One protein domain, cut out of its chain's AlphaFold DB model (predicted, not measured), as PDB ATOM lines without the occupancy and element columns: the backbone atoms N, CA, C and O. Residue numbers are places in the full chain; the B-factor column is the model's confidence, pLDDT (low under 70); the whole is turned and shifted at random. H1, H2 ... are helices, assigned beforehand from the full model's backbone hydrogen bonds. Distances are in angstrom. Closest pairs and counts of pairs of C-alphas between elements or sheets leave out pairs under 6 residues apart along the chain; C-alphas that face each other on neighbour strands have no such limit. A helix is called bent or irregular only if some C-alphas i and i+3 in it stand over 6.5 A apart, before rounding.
ATOM      1  N   SER A   2     143.102 181.752 148.178       54.16
ATOM      2  CA  SER A   2     142.457 180.465 148.527       54.16
ATOM      3  C   SER A   2     140.986 180.555 148.978       54.16
ATOM      4  O   SER A   2     140.201 179.658 148.686       54.16
ATOM      5  N   ARG A   3     140.583 181.651 149.641       49.31
ATOM      6  CA  ARG A   3     139.195 181.857 150.108       49.31
ATOM      7  C   ARG A   3     138.177 182.029 148.967       49.31
ATOM      8  O   ARG A   3     137.049 181.569 149.098       49.31
ATOM      9  N   LEU A   4     138.569 182.648 147.845       51.72
ATOM     10  CA  LEU A   4     137.680 182.820 146.683       51.72
ATOM     11  C   LEU A   4     137.430 181.493 145.959       51.72
ATOM     12  O   LEU A   4     136.303 181.205 145.575       51.72
ATOM     13  N   ILE A   5     138.476 180.677 145.820       62.94
ATOM     14  CA  ILE A   5     138.405 179.366 145.168       62.94
ATOM     15  C   ILE A   5     137.513 178.402 145.958       62.94
ATOM     16  O   ILE A   5     136.638 177.777 145.366       62.94
ATOM     17  N   GLY A   6     137.641 178.349 147.290       59.34
ATOM     18  CA  GLY A   6     136.773 177.509 148.129       59.34
ATOM     19  C   GLY A   6     135.285 177.869 148.016       59.34
ATOM     20  O   GLY A   6     134.441 176.986 147.860       59.34
ATOM     21  N   ASN A   7     134.964 179.167 148.001       60.88
ATOM     22  CA  ASN A   7     133.586 179.633 147.829       60.88
ATOM     23  C   ASN A   7     133.040 179.341 146.424       60.88
ATOM     24  O   ASN A   7     131.871 178.986 146.297       60.88
ATOM     25  N   LEU A   8     133.873 179.433 145.383       65.38
ATOM     26  CA  LEU A   8     133.467 179.163 144.001       65.38
ATOM     27  C   LEU A   8     133.155 177.674 143.773       65.38
ATOM     28  O   LEU A   8     132.134 177.341 143.167       65.38
ATOM     29  N   PHE A   9     133.969 176.774 144.335       67.00
ATOM     30  CA  PHE A   9     133.695 175.333 144.307       67.00
ATOM     31  C   PHE A   9     132.415 174.983 145.079       67.00
ATOM     32  O   PHE A   9     131.591 174.212 144.584       67.00
ATOM     33  N   CYS A  10     132.188 175.607 146.237       65.75
ATOM     34  CA  CYS A  10     130.978 175.376 147.026       65.75
ATOM     35  C   CYS A  10     129.704 175.878 146.318       65.75
ATOM     36  O   CYS A  10     128.678 175.195 146.339       65.75
ATOM     37  N   LEU A  11     129.772 177.036 145.649       78.69
ATOM     38  CA  LEU A  11     128.645 177.592 144.895       78.69
ATOM     39  C   LEU A  11     128.284 176.707 143.695       78.69
ATOM     40  O   LEU A  11     127.107 176.443 143.456       78.69
ATOM     41  N   SER A  12     129.293 176.194 142.984       78.00
ATOM     42  CA  SER A  12     129.077 175.301 141.839       78.00
ATOM     43  C   SER A  12     128.371 174.003 142.247       78.00
ATOM     44  O   SER A  12     127.389 173.612 141.616       78.00
ATOM     45  N   SER A  13     128.777 173.390 143.365       77.75
ATOM     46  CA  SER A  13     128.142 172.174 143.883       77.75
ATOM     47  C   SER A  13     126.690 172.408 144.312       77.75
ATOM     48  O   SER A  13     125.852 171.524 144.133       77.75
ATOM     49  N   LEU A  14     126.374 173.584 144.862       81.12
ATOM     50  CA  LEU A  14     125.010 173.931 145.260       81.12
ATOM     51  C   LEU A  14     124.093 174.106 144.038       81.12
ATOM     52  O   LEU A  14     122.962 173.622 144.045       81.12
ATOM     53  N   ILE A  15     124.594 174.733 142.968       84.81
ATOM     54  CA  ILE A  15     123.850 174.917 141.713       84.81
ATOM     55  C   ILE A  15     123.500 173.560 141.079       84.81
ATOM     56  O   ILE A  15     122.354 173.360 140.672       84.81
ATOM     57  N   PHE A  16     124.434 172.601 141.061       82.38
ATOM     58  CA  PHE A  16     124.170 171.249 140.547       82.38
ATOM     59  C   PHE A  16     123.098 170.502 141.355       82.38
ATOM     60  O   PHE A  16     122.221 169.866 140.767       82.38
ATOM     61  N   LEU A  17     123.123 170.609 142.686       82.12
ATOM     62  CA  LEU A  17     122.125 169.971 143.553       82.12
ATOM     63  C   LEU A  17     120.725 170.574 143.363       82.12
ATOM     64  O   LEU A  17     119.741 169.836 143.279       82.12
ATOM     65  N   ILE A  18     120.632 171.901 143.234       85.25
ATOM     66  CA  ILE A  18     119.364 172.596 142.972       85.25
ATOM     67  C   ILE A  18     118.814 172.209 141.590       85.25
ATOM     68  O   ILE A  18     117.629 171.894 141.467       85.25
ATOM     69  N   ALA A  19     119.664 172.167 140.560       82.88
ATOM     70  CA  ALA A  19     119.260 171.783 139.207       82.88
ATOM     71  C   ALA A  19     118.751 170.331 139.139       82.88
ATOM     72  O   ALA A  19     117.708 170.071 138.531       82.88
ATOM     73  N   ALA A  20     119.426 169.394 139.812       82.56
ATOM     74  CA  ALA A  20     118.992 168.000 139.895       82.56
ATOM     75  C   ALA A  20     117.638 167.854 140.617       82.56
ATOM     76  O   ALA A  20     116.770 167.099 140.167       82.56
ATOM     77  N   PHE A  21     117.423 168.618 141.693       83.25
ATOM     78  CA  PHE A  21     116.158 168.632 142.428       83.25
ATOM     79  C   PHE A  21     114.997 169.163 141.573       83.25
ATOM     80  O   PHE A  21     113.939 168.531 141.510       83.25
ATOM     81  N   ILE A  22     115.204 170.275 140.858       85.50
ATOM     82  CA  ILE A  22     114.205 170.838 139.936       85.50
ATOM     83  C   ILE A  22     113.886 169.835 138.819       85.50
ATOM     84  O   ILE A  22     112.712 169.607 138.525       85.50
ATOM     85  N   GLY A  23     114.902 169.177 138.249       82.69
ATOM     86  CA  GLY A  23     114.724 168.149 137.220       82.69
ATOM     87  C   GLY A  23     113.853 166.978 137.686       82.69
ATOM     88  O   GLY A  23     112.904 166.599 136.994       82.69
ATOM     89  N   LEU A  24     114.104 166.446 138.889       81.81
ATOM     90  CA  LEU A  24     113.278 165.382 139.474       81.81
ATOM     91  C   LEU A  24     111.842 165.845 139.761       81.81
ATOM     92  O   LEU A  24     110.888 165.091 139.543       81.81
ATOM     93  N   LEU A  25     111.675 167.070 140.262       82.19
ATOM     94  CA  LEU A  25     110.367 167.627 140.596       82.19
ATOM     95  C   LEU A  25     109.520 167.823 139.333       82.19
ATOM     96  O   LEU A  25     108.374 167.367 139.284       82.19
ATOM     97  N   VAL A  26     110.106 168.402 138.282       82.69
ATOM     98  CA  VAL A  26     109.464 168.572 136.973       82.69
ATOM     99  C   VAL A  26     109.122 167.212 136.356       82.69
ATOM    100  O   VAL A  26     107.972 166.996 135.968       82.69
ATOM    101  N   ALA A  27     110.051 166.248 136.348       75.62
ATOM    102  CA  ALA A  27     109.793 164.898 135.836       75.62
ATOM    103  C   ALA A  27     108.614 164.209 136.554       75.62
ATOM    104  O   ALA A  27     107.783 163.548 135.922       75.62
ATOM    105  N   ASN A  28     108.484 164.416 137.867       67.06
ATOM    106  CA  ASN A  28     107.379 163.880 138.659       67.06
ATOM    107  C   ASN A  28     106.038 164.592 138.403       67.06
ATOM    108  O   ASN A  28     104.995 163.926 138.391       67.06
ATOM    109  N   LEU A  29     106.038 165.905 138.143       71.44
ATOM    110  CA  LEU A  29     104.835 166.646 137.739       71.44
ATOM    111  C   LEU A  29     104.317 166.178 136.372       71.44
ATOM    112  O   LEU A  29     103.111 165.969 136.209       71.44
ATOM    113  N   PHE A  30     105.217 165.921 135.419       68.31
ATOM    114  CA  PHE A  30     104.850 165.364 134.113       68.31
ATOM    115  C   PHE A  30     104.319 163.925 134.217       68.31
ATOM    116  O   PHE A  30     103.356 163.579 133.526       68.31
ATOM    117  N   ARG A  31     104.855 163.098 135.129       61.06
ATOM    118  CA  ARG A  31     104.336 161.737 135.388       61.06
ATOM    119  C   ARG A  31     102.913 161.741 135.957       61.06
ATOM    120  O   ARG A  31     102.118 160.875 135.597       61.06
ATOM    121  N   LYS A  32     102.566 162.735 136.788       56.34
ATOM    122  CA  LYS A  32     101.227 162.895 137.390       56.34
ATOM    123  C   LYS A  32     100.127 163.133 136.345       56.34
ATOM    124  O   LYS A  32      98.994 162.716 136.560       56.34
ATOM    125  N   LYS A  33     100.450 163.776 135.217       55.19
ATOM    126  CA  LYS A  33      99.474 164.148 134.175       55.19
ATOM    127  C   LYS A  33      99.013 162.966 133.307       55.19
ATOM    128  O   LYS A  33      97.934 163.038 132.733       55.19
ATOM    129  N   LYS A  34      99.799 161.882 133.207       56.78
ATOM    130  CA  LYS A  34      99.514 160.744 132.304       56.78
ATOM    131  C   LYS A  34      98.766 159.562 132.935       56.78
ATOM    132  O   LYS A  34      98.289 158.715 132.190       56.78
ATOM    133  N   VAL A  35      98.659 159.460 134.262       63.97
ATOM    134  CA  VAL A  35      98.089 158.268 134.925       63.97
ATOM    135  C   VAL A  35      97.141 158.685 136.051       63.97
ATOM    136  O   VAL A  35      97.561 159.340 137.002       63.97
ATOM    137  N   GLY A  36      95.871 158.272 135.972       60.97
ATOM    138  CA  GLY A  36      94.916 158.372 137.081       60.97
ATOM    139  C   GLY A  36      95.472 157.684 138.336       60.97
ATOM    140  O   GLY A  36      95.786 156.494 138.331       60.97
ATOM    141  N   ILE A  37      95.675 158.461 139.398       58.94
ATOM    142  CA  ILE A  37      96.578 158.145 140.514       58.94
ATOM    143  C   ILE A  37      95.987 157.050 141.425       58.94
ATOM    144  O   ILE A  37      95.081 157.312 142.212       58.94
ATOM    145  N   LYS A  38      96.544 155.828 141.397       65.31
ATOM    146  CA  LYS A  38      96.255 154.772 142.394       65.31
ATOM    147  C   LYS A  38      96.960 155.061 143.732       65.31
ATOM    148  O   LYS A  38      98.138 155.411 143.757       65.31
ATOM    149  N   SER A  39      96.267 154.822 144.853       59.91
ATOM    150  CA  SER A  39      96.695 155.081 146.250       59.91
ATOM    151  C   SER A  39      98.133 154.645 146.602       59.91
ATOM    152  O   SER A  39      98.855 155.371 147.289       59.91
ATOM    153  N   ARG A  40      98.615 153.517 146.058       63.03
ATOM    154  CA  ARG A  40     100.001 153.051 146.272       63.03
ATOM    155  C   ARG A  40     101.071 154.013 145.733       63.03
ATOM    156  O   ARG A  40     102.139 154.110 146.329       63.03
ATOM    157  N   TYR A  41     100.783 154.761 144.667       66.38
ATOM    158  CA  TYR A  41     101.715 155.732 144.081       66.38
ATOM    159  C   TYR A  41     101.897 156.975 144.975       66.38
ATOM    160  O   TYR A  41     102.954 157.599 144.979       66.38
ATOM    161  N   LYS A  42     100.897 157.296 145.811       65.56
ATOM    162  CA  LYS A  42     100.918 158.443 146.735       65.56
ATOM    163  C   LYS A  42     101.915 158.239 147.887       65.56
ATOM    164  O   LYS A  42     102.621 159.175 148.245       65.56
ATOM    165  N   LYS A  43     102.039 157.011 148.415       73.00
ATOM    166  CA  LYS A  43     103.041 156.660 149.447       73.00
ATOM    167  C   LYS A  43     104.473 156.729 148.905       73.00
ATOM    168  O   LYS A  43     105.349 157.281 149.562       73.00
ATOM    169  N   PHE A  44     104.690 156.233 147.687       73.50
ATOM    170  CA  PHE A  44     106.000 156.282 147.028       73.50
ATOM    171  C   PHE A  44     106.446 157.722 146.739       73.50
ATOM    172  O   PHE A  44     107.616 158.068 146.900       73.50
ATOM    173  N   PHE A  45     105.496 158.580 146.362       75.06
ATOM    174  CA  PHE A  45     105.731 160.003 146.140       75.06
ATOM    175  C   PHE A  45     106.137 160.737 147.427       75.06
ATOM    176  O   PHE A  45     107.102 161.498 147.423       75.06
ATOM    177  N   ILE A  46     105.460 160.453 148.544       81.38
ATOM    178  CA  ILE A  46     105.788 161.038 149.853       81.38
ATOM    179  C   ILE A  46     107.193 160.614 150.309       81.38
ATOM    180  O   ILE A  46     107.969 161.461 150.743       81.38
ATOM    181  N   TYR A  47     107.559 159.338 150.149       82.56
ATOM    182  CA  TYR A  47     108.888 158.843 150.530       82.56
ATOM    183  C   TYR A  47     110.024 159.534 149.757       82.56
ATOM    184  O   TYR A  47     111.030 159.923 150.343       82.56
ATOM    185  N   ASN A  48     109.839 159.758 148.452       75.56
ATOM    186  CA  ASN A  48     110.832 160.451 147.628       75.56
ATOM    187  C   ASN A  48     111.012 161.921 148.031       75.56
ATOM    188  O   ASN A  48     112.143 162.404 148.078       75.56
ATOM    189  N   ILE A  49     109.922 162.620 148.368       85.12
ATOM    190  CA  ILE A  49     109.993 164.004 148.860       85.12
ATOM    191  C   ILE A  49     110.754 164.065 150.188       85.12
ATOM    192  O   ILE A  49     111.645 164.899 150.341       85.12
ATOM    193  N   ILE A  50     110.449 163.159 151.123       89.44
ATOM    194  CA  ILE A  50     111.129 163.095 152.423       89.44
ATOM    195  C   ILE A  50     112.628 162.818 152.240       89.44
ATOM    196  O   ILE A  50     113.452 163.500 152.847       89.44
ATOM    197  N   CYS A  51     112.995 161.874 151.369       83.38
ATOM    198  CA  CYS A  51     114.395 161.547 151.088       83.38
ATOM    199  C   CYS A  51     115.161 162.749 150.504       83.38
ATOM    200  O   CYS A  51     116.269 163.059 150.947       83.38
ATOM    201  N   CYS A  52     114.540 163.498 149.586       79.00
ATOM    202  CA  CYS A  52     115.146 164.710 149.032       79.00
ATOM    203  C   CYS A  52     115.353 165.792 150.105       79.00
ATOM    204  O   CYS A  52     116.434 166.378 150.175       79.00
ATOM    205  N   LEU A  53     114.364 166.028 150.974       87.69
ATOM    206  CA  LEU A  53     114.480 167.013 152.057       87.69
ATOM    207  C   LEU A  53     115.589 166.645 153.052       87.69
ATOM    208  O   LEU A  53     116.374 167.508 153.438       87.69
ATOM    209  N   LEU A  54     115.708 165.364 153.411       89.94
ATOM    210  CA  LEU A  54     116.783 164.882 154.283       89.94
ATOM    211  C   LEU A  54     118.165 165.080 153.648       89.94
ATOM    212  O   LEU A  54     119.075 165.573 154.314       89.94
ATOM    213  N   SER A  55     118.320 164.770 152.355       85.56
ATOM    214  CA  SER A  55     119.591 164.985 151.646       85.56
ATOM    215  C   SER A  55     119.995 166.467 151.584       85.56
ATOM    216  O   SER A  55     121.170 166.801 151.740       85.56
ATOM    217  N   LEU A  56     119.015 167.366 151.446       86.44
ATOM    218  CA  LEU A  56     119.232 168.810 151.404       86.44
ATOM    219  C   LEU A  56     119.648 169.363 152.777       86.44
ATOM    220  O   LEU A  56     120.577 170.164 152.859       86.44
ATOM    221  N   ILE A  57     119.033 168.881 153.861       90.62
ATOM    222  CA  ILE A  57     119.399 169.253 155.239       90.62
ATOM    223  C   ILE A  57     120.841 168.835 155.562       90.62
ATOM    224  O   ILE A  57     121.603 169.631 156.116       90.62
ATOM    225  N   VAL A  58     121.244 167.616 155.184       91.19
ATOM    226  CA  VAL A  58     122.616 167.119 155.403       91.19
ATOM    227  C   VAL A  58     123.639 167.952 154.625       91.19
ATOM    228  O   VAL A  58     124.672 168.329 155.183       91.19
ATOM    229  N   GLY A  59     123.338 168.295 153.369       82.94
ATOM    230  CA  GLY A  59     124.191 169.158 152.549       82.94
ATOM    231  C   GLY A  59     124.372 170.555 153.150       82.94
ATOM    232  O   GLY A  59     125.500 171.032 153.266       82.94
ATOM    233  N   ILE A  60     123.286 171.182 153.614       85.94
ATOM    234  CA  ILE A  60     123.343 172.489 154.291       85.94
ATOM    235  C   ILE A  60     124.207 172.404 155.551       85.94
ATOM    236  O   ILE A  60     125.078 173.245 155.756       85.94
ATOM    237  N   PHE A  61     124.024 171.371 156.374       86.25
ATOM    238  CA  PHE A  61     124.810 171.191 157.595       86.25
ATOM    239  C   PHE A  61     126.311 171.012 157.311       86.25
ATOM    240  O   PHE A  61     127.148 171.562 158.032       86.25
ATOM    241  N   PHE A  62     126.663 170.289 156.245       82.38
ATOM    242  CA  PHE A  62     128.049 170.125 155.801       82.38
ATOM    243  C   PHE A  62     128.659 171.450 155.318       82.38
ATOM    244  O   PHE A  62     129.775 171.794 155.710       82.38
ATOM    245  N   VAL A  63     127.911 172.232 154.532       78.75
ATOM    246  CA  VAL A  63     128.347 173.556 154.060       78.75
ATOM    247  C   VAL A  63     128.544 174.517 155.231       78.75
ATOM    248  O   VAL A  63     129.595 175.148 155.311       78.75
ATOM    249  N   LEU A  64     127.593 174.587 156.170       76.44
ATOM    250  CA  LEU A  64     127.677 175.459 157.349       76.44
ATOM    251  C   LEU A  64     128.885 175.123 158.234       76.44
ATOM    252  O   LEU A  64     129.538 176.033 158.740       76.44
ATOM    253  N   LYS A  65     129.235 173.837 158.371       73.31
ATOM    254  CA  LYS A  65     130.436 173.414 159.109       73.31
ATOM    255  C   LYS A  65     131.746 173.769 158.408       73.31
ATOM    256  O   LYS A  65     132.737 174.007 159.095       73.31
ATOM    257  N   ASN A  66     131.751 173.818 157.078       66.62
ATOM    258  CA  ASN A  66     132.934 174.141 156.279       66.62
ATOM    259  C   ASN A  66     133.082 175.641 155.975       66.62
ATOM    260  O   ASN A  66     134.011 176.028 155.265       66.62
ATOM    261  N   GLN A  67     132.206 176.505 156.499       63.31
ATOM    262  CA  GLN A  67     132.386 177.944 156.344       63.31
ATOM    263  C   GLN A  67     133.491 178.465 157.276       63.31
ATOM    264  O   GLN A  67     133.465 178.180 158.476       63.31
ATOM    265  N   PRO A  68     134.418 179.307 156.781       59.25
ATOM    266  CA  PRO A  68     135.454 179.906 157.625       59.25
ATOM    267  C   PRO A  68     134.855 180.761 158.756       59.25
ATOM    268  O   PRO A  68     135.375 180.758 159.865       59.25
ATOM    269  N   ALA A  69     133.703 181.402 158.520       61.06
ATOM    270  CA  ALA A  69     133.006 182.204 159.526       61.06
ATOM    271  C   ALA A  69     132.488 181.381 160.726       61.06
ATOM    272  O   ALA A  69     132.493 181.886 161.848       61.06
ATOM    273  N   TYR A  70     132.080 180.121 160.510       61.72
ATOM    274  CA  TYR A  70     131.658 179.196 161.577       61.72
ATOM    275  C   TYR A  70     132.849 178.740 162.432       61.72
ATOM    276  O   TYR A  70     132.722 178.572 163.646       61.72
ATOM    277  N   PHE A  71     134.023 178.573 161.813       62.06
ATOM    278  CA  PHE A  71     135.252 178.224 162.523       62.06
ATOM    279  C   PHE A  71     135.738 179.373 163.417       62.06
ATOM    280  O   PHE A  71     136.023 179.143 164.594       62.06
ATOM    281  N   ASP A  72     135.741 180.605 162.894       62.81
ATOM    282  CA  ASP A  72     136.148 181.801 163.639       62.81
ATOM    283  C   ASP A  72     135.241 182.030 164.864       62.81
ATOM    284  O   ASP A  72     135.735 182.146 165.985       62.81
ATOM    285  N   THR A  73     133.909 181.982 164.700       69.81
ATOM    286  CA  THR A  73     132.974 182.142 165.836       69.81
ATOM    287  C   THR A  73     133.094 181.021 166.864       69.81
ATOM    288  O   THR A  73     133.026 181.289 168.063       69.81
ATOM    289  N   LYS A  74     133.294 179.766 166.442       70.81
ATOM    290  CA  LYS A  74     133.484 178.647 167.378       70.81
ATOM    291  C   LYS A  74     134.769 178.806 168.196       70.81
ATOM    292  O   LYS A  74     134.745 178.548 169.398       70.81
ATOM    293  N   TYR A  75     135.863 179.243 167.573       64.25
ATOM    294  CA  TYR A  75     137.124 179.506 168.268       64.25
ATOM    295  C   TYR A  75     136.989 180.677 169.257       64.25
ATOM    296  O   TYR A  75     137.346 180.521 170.424       64.25
ATOM    297  N   THR A  76     136.375 181.795 168.846       70.19
ATOM    298  CA  THR A  76     136.108 182.946 169.730       70.19
ATOM    299  C   THR A  76     135.217 182.575 170.914       70.19
ATOM    300  O   THR A  76     135.531 182.925 172.048       70.19
TER     301      THR A  76
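What this domain is: This is residues 2 to 76 of the 163 residues of an uncharacterized protein of Snodgrassella alvi (UniProt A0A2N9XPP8). Two long helices, H1 and H2, run side by side in opposite ways as the two legs of a long, narrow U, and a short third helix, H3, turns off steeply from the end of H2 at the open end. The U is loosely made: its legs are near each other without clearly touching, and residues 33 to 40 round its closed end and residues 69 to 76 of H3 stick out. The printed part has 75 residues with three named helices, in the order H1, H2, H3, and no named strand; the class is all helix. The whole is extended, with a radius of gyration of the C-alphas of 17.8 A, and spans 57 by 22 by 9 A, a rod.

Where its parts are: The longest helix, H1, takes residues 2 to 34 and measures 50.0 A from first to last C-alpha; it begins at C-alpha 2, (142.457, 180.465, 148.527), and ends at C-alpha 34, (99.514, 160.744, 132.304). H2, residues 39 to 65, measures 40.5 A and begins at C-alpha 39, (96.695, 155.081, 146.250). H3, residues 68 to 76, measures 12.5 A and ends at C-alpha 76, (136.108, 182.946, 169.730). None of the three helices is bent or irregular.

How they stand to each other: H1 and H2 are close but not clearly touching, with 2 pairs of C-alphas within 8 A. Their closest C-alphas are those of Cys 10 and Val 63, 7.7 A apart. They run opposite ways at a shallow tilt of 7 degrees, and their centres are 13.6 A apart. H2 and H3 are also close but not clearly touching; their closest C-alphas, those of Leu 64 and Tyr 70, are 6.9 A apart. These two run the same way at a steep tilt of 61 degrees. H1 and H3 are apart. In H3 every O i to N i+4 pair is within hydrogen-bond range; in H1 it is 27 of 29 and in H2 21 of 23.

The domain as a whole: The two C-alphas farthest apart are those of Gly 36 and Thr 76, at 58.0 A, while the first and last printed C-alphas, those of Ser 2 and Thr 76, are 22.3 A apart. Without the stretches that stand free, the body of 59 residues spans 47 by 19 by 7 A. The printed part has no cut. The links from H1 to H2, with 4 residues, and from H2 to H3, with 2 residues, are both tight. The mean pLDDT of the printed part is 73.0; it is under 70 at residues 2 to 10, 28, 30 to 42, 66 to 73 and 75.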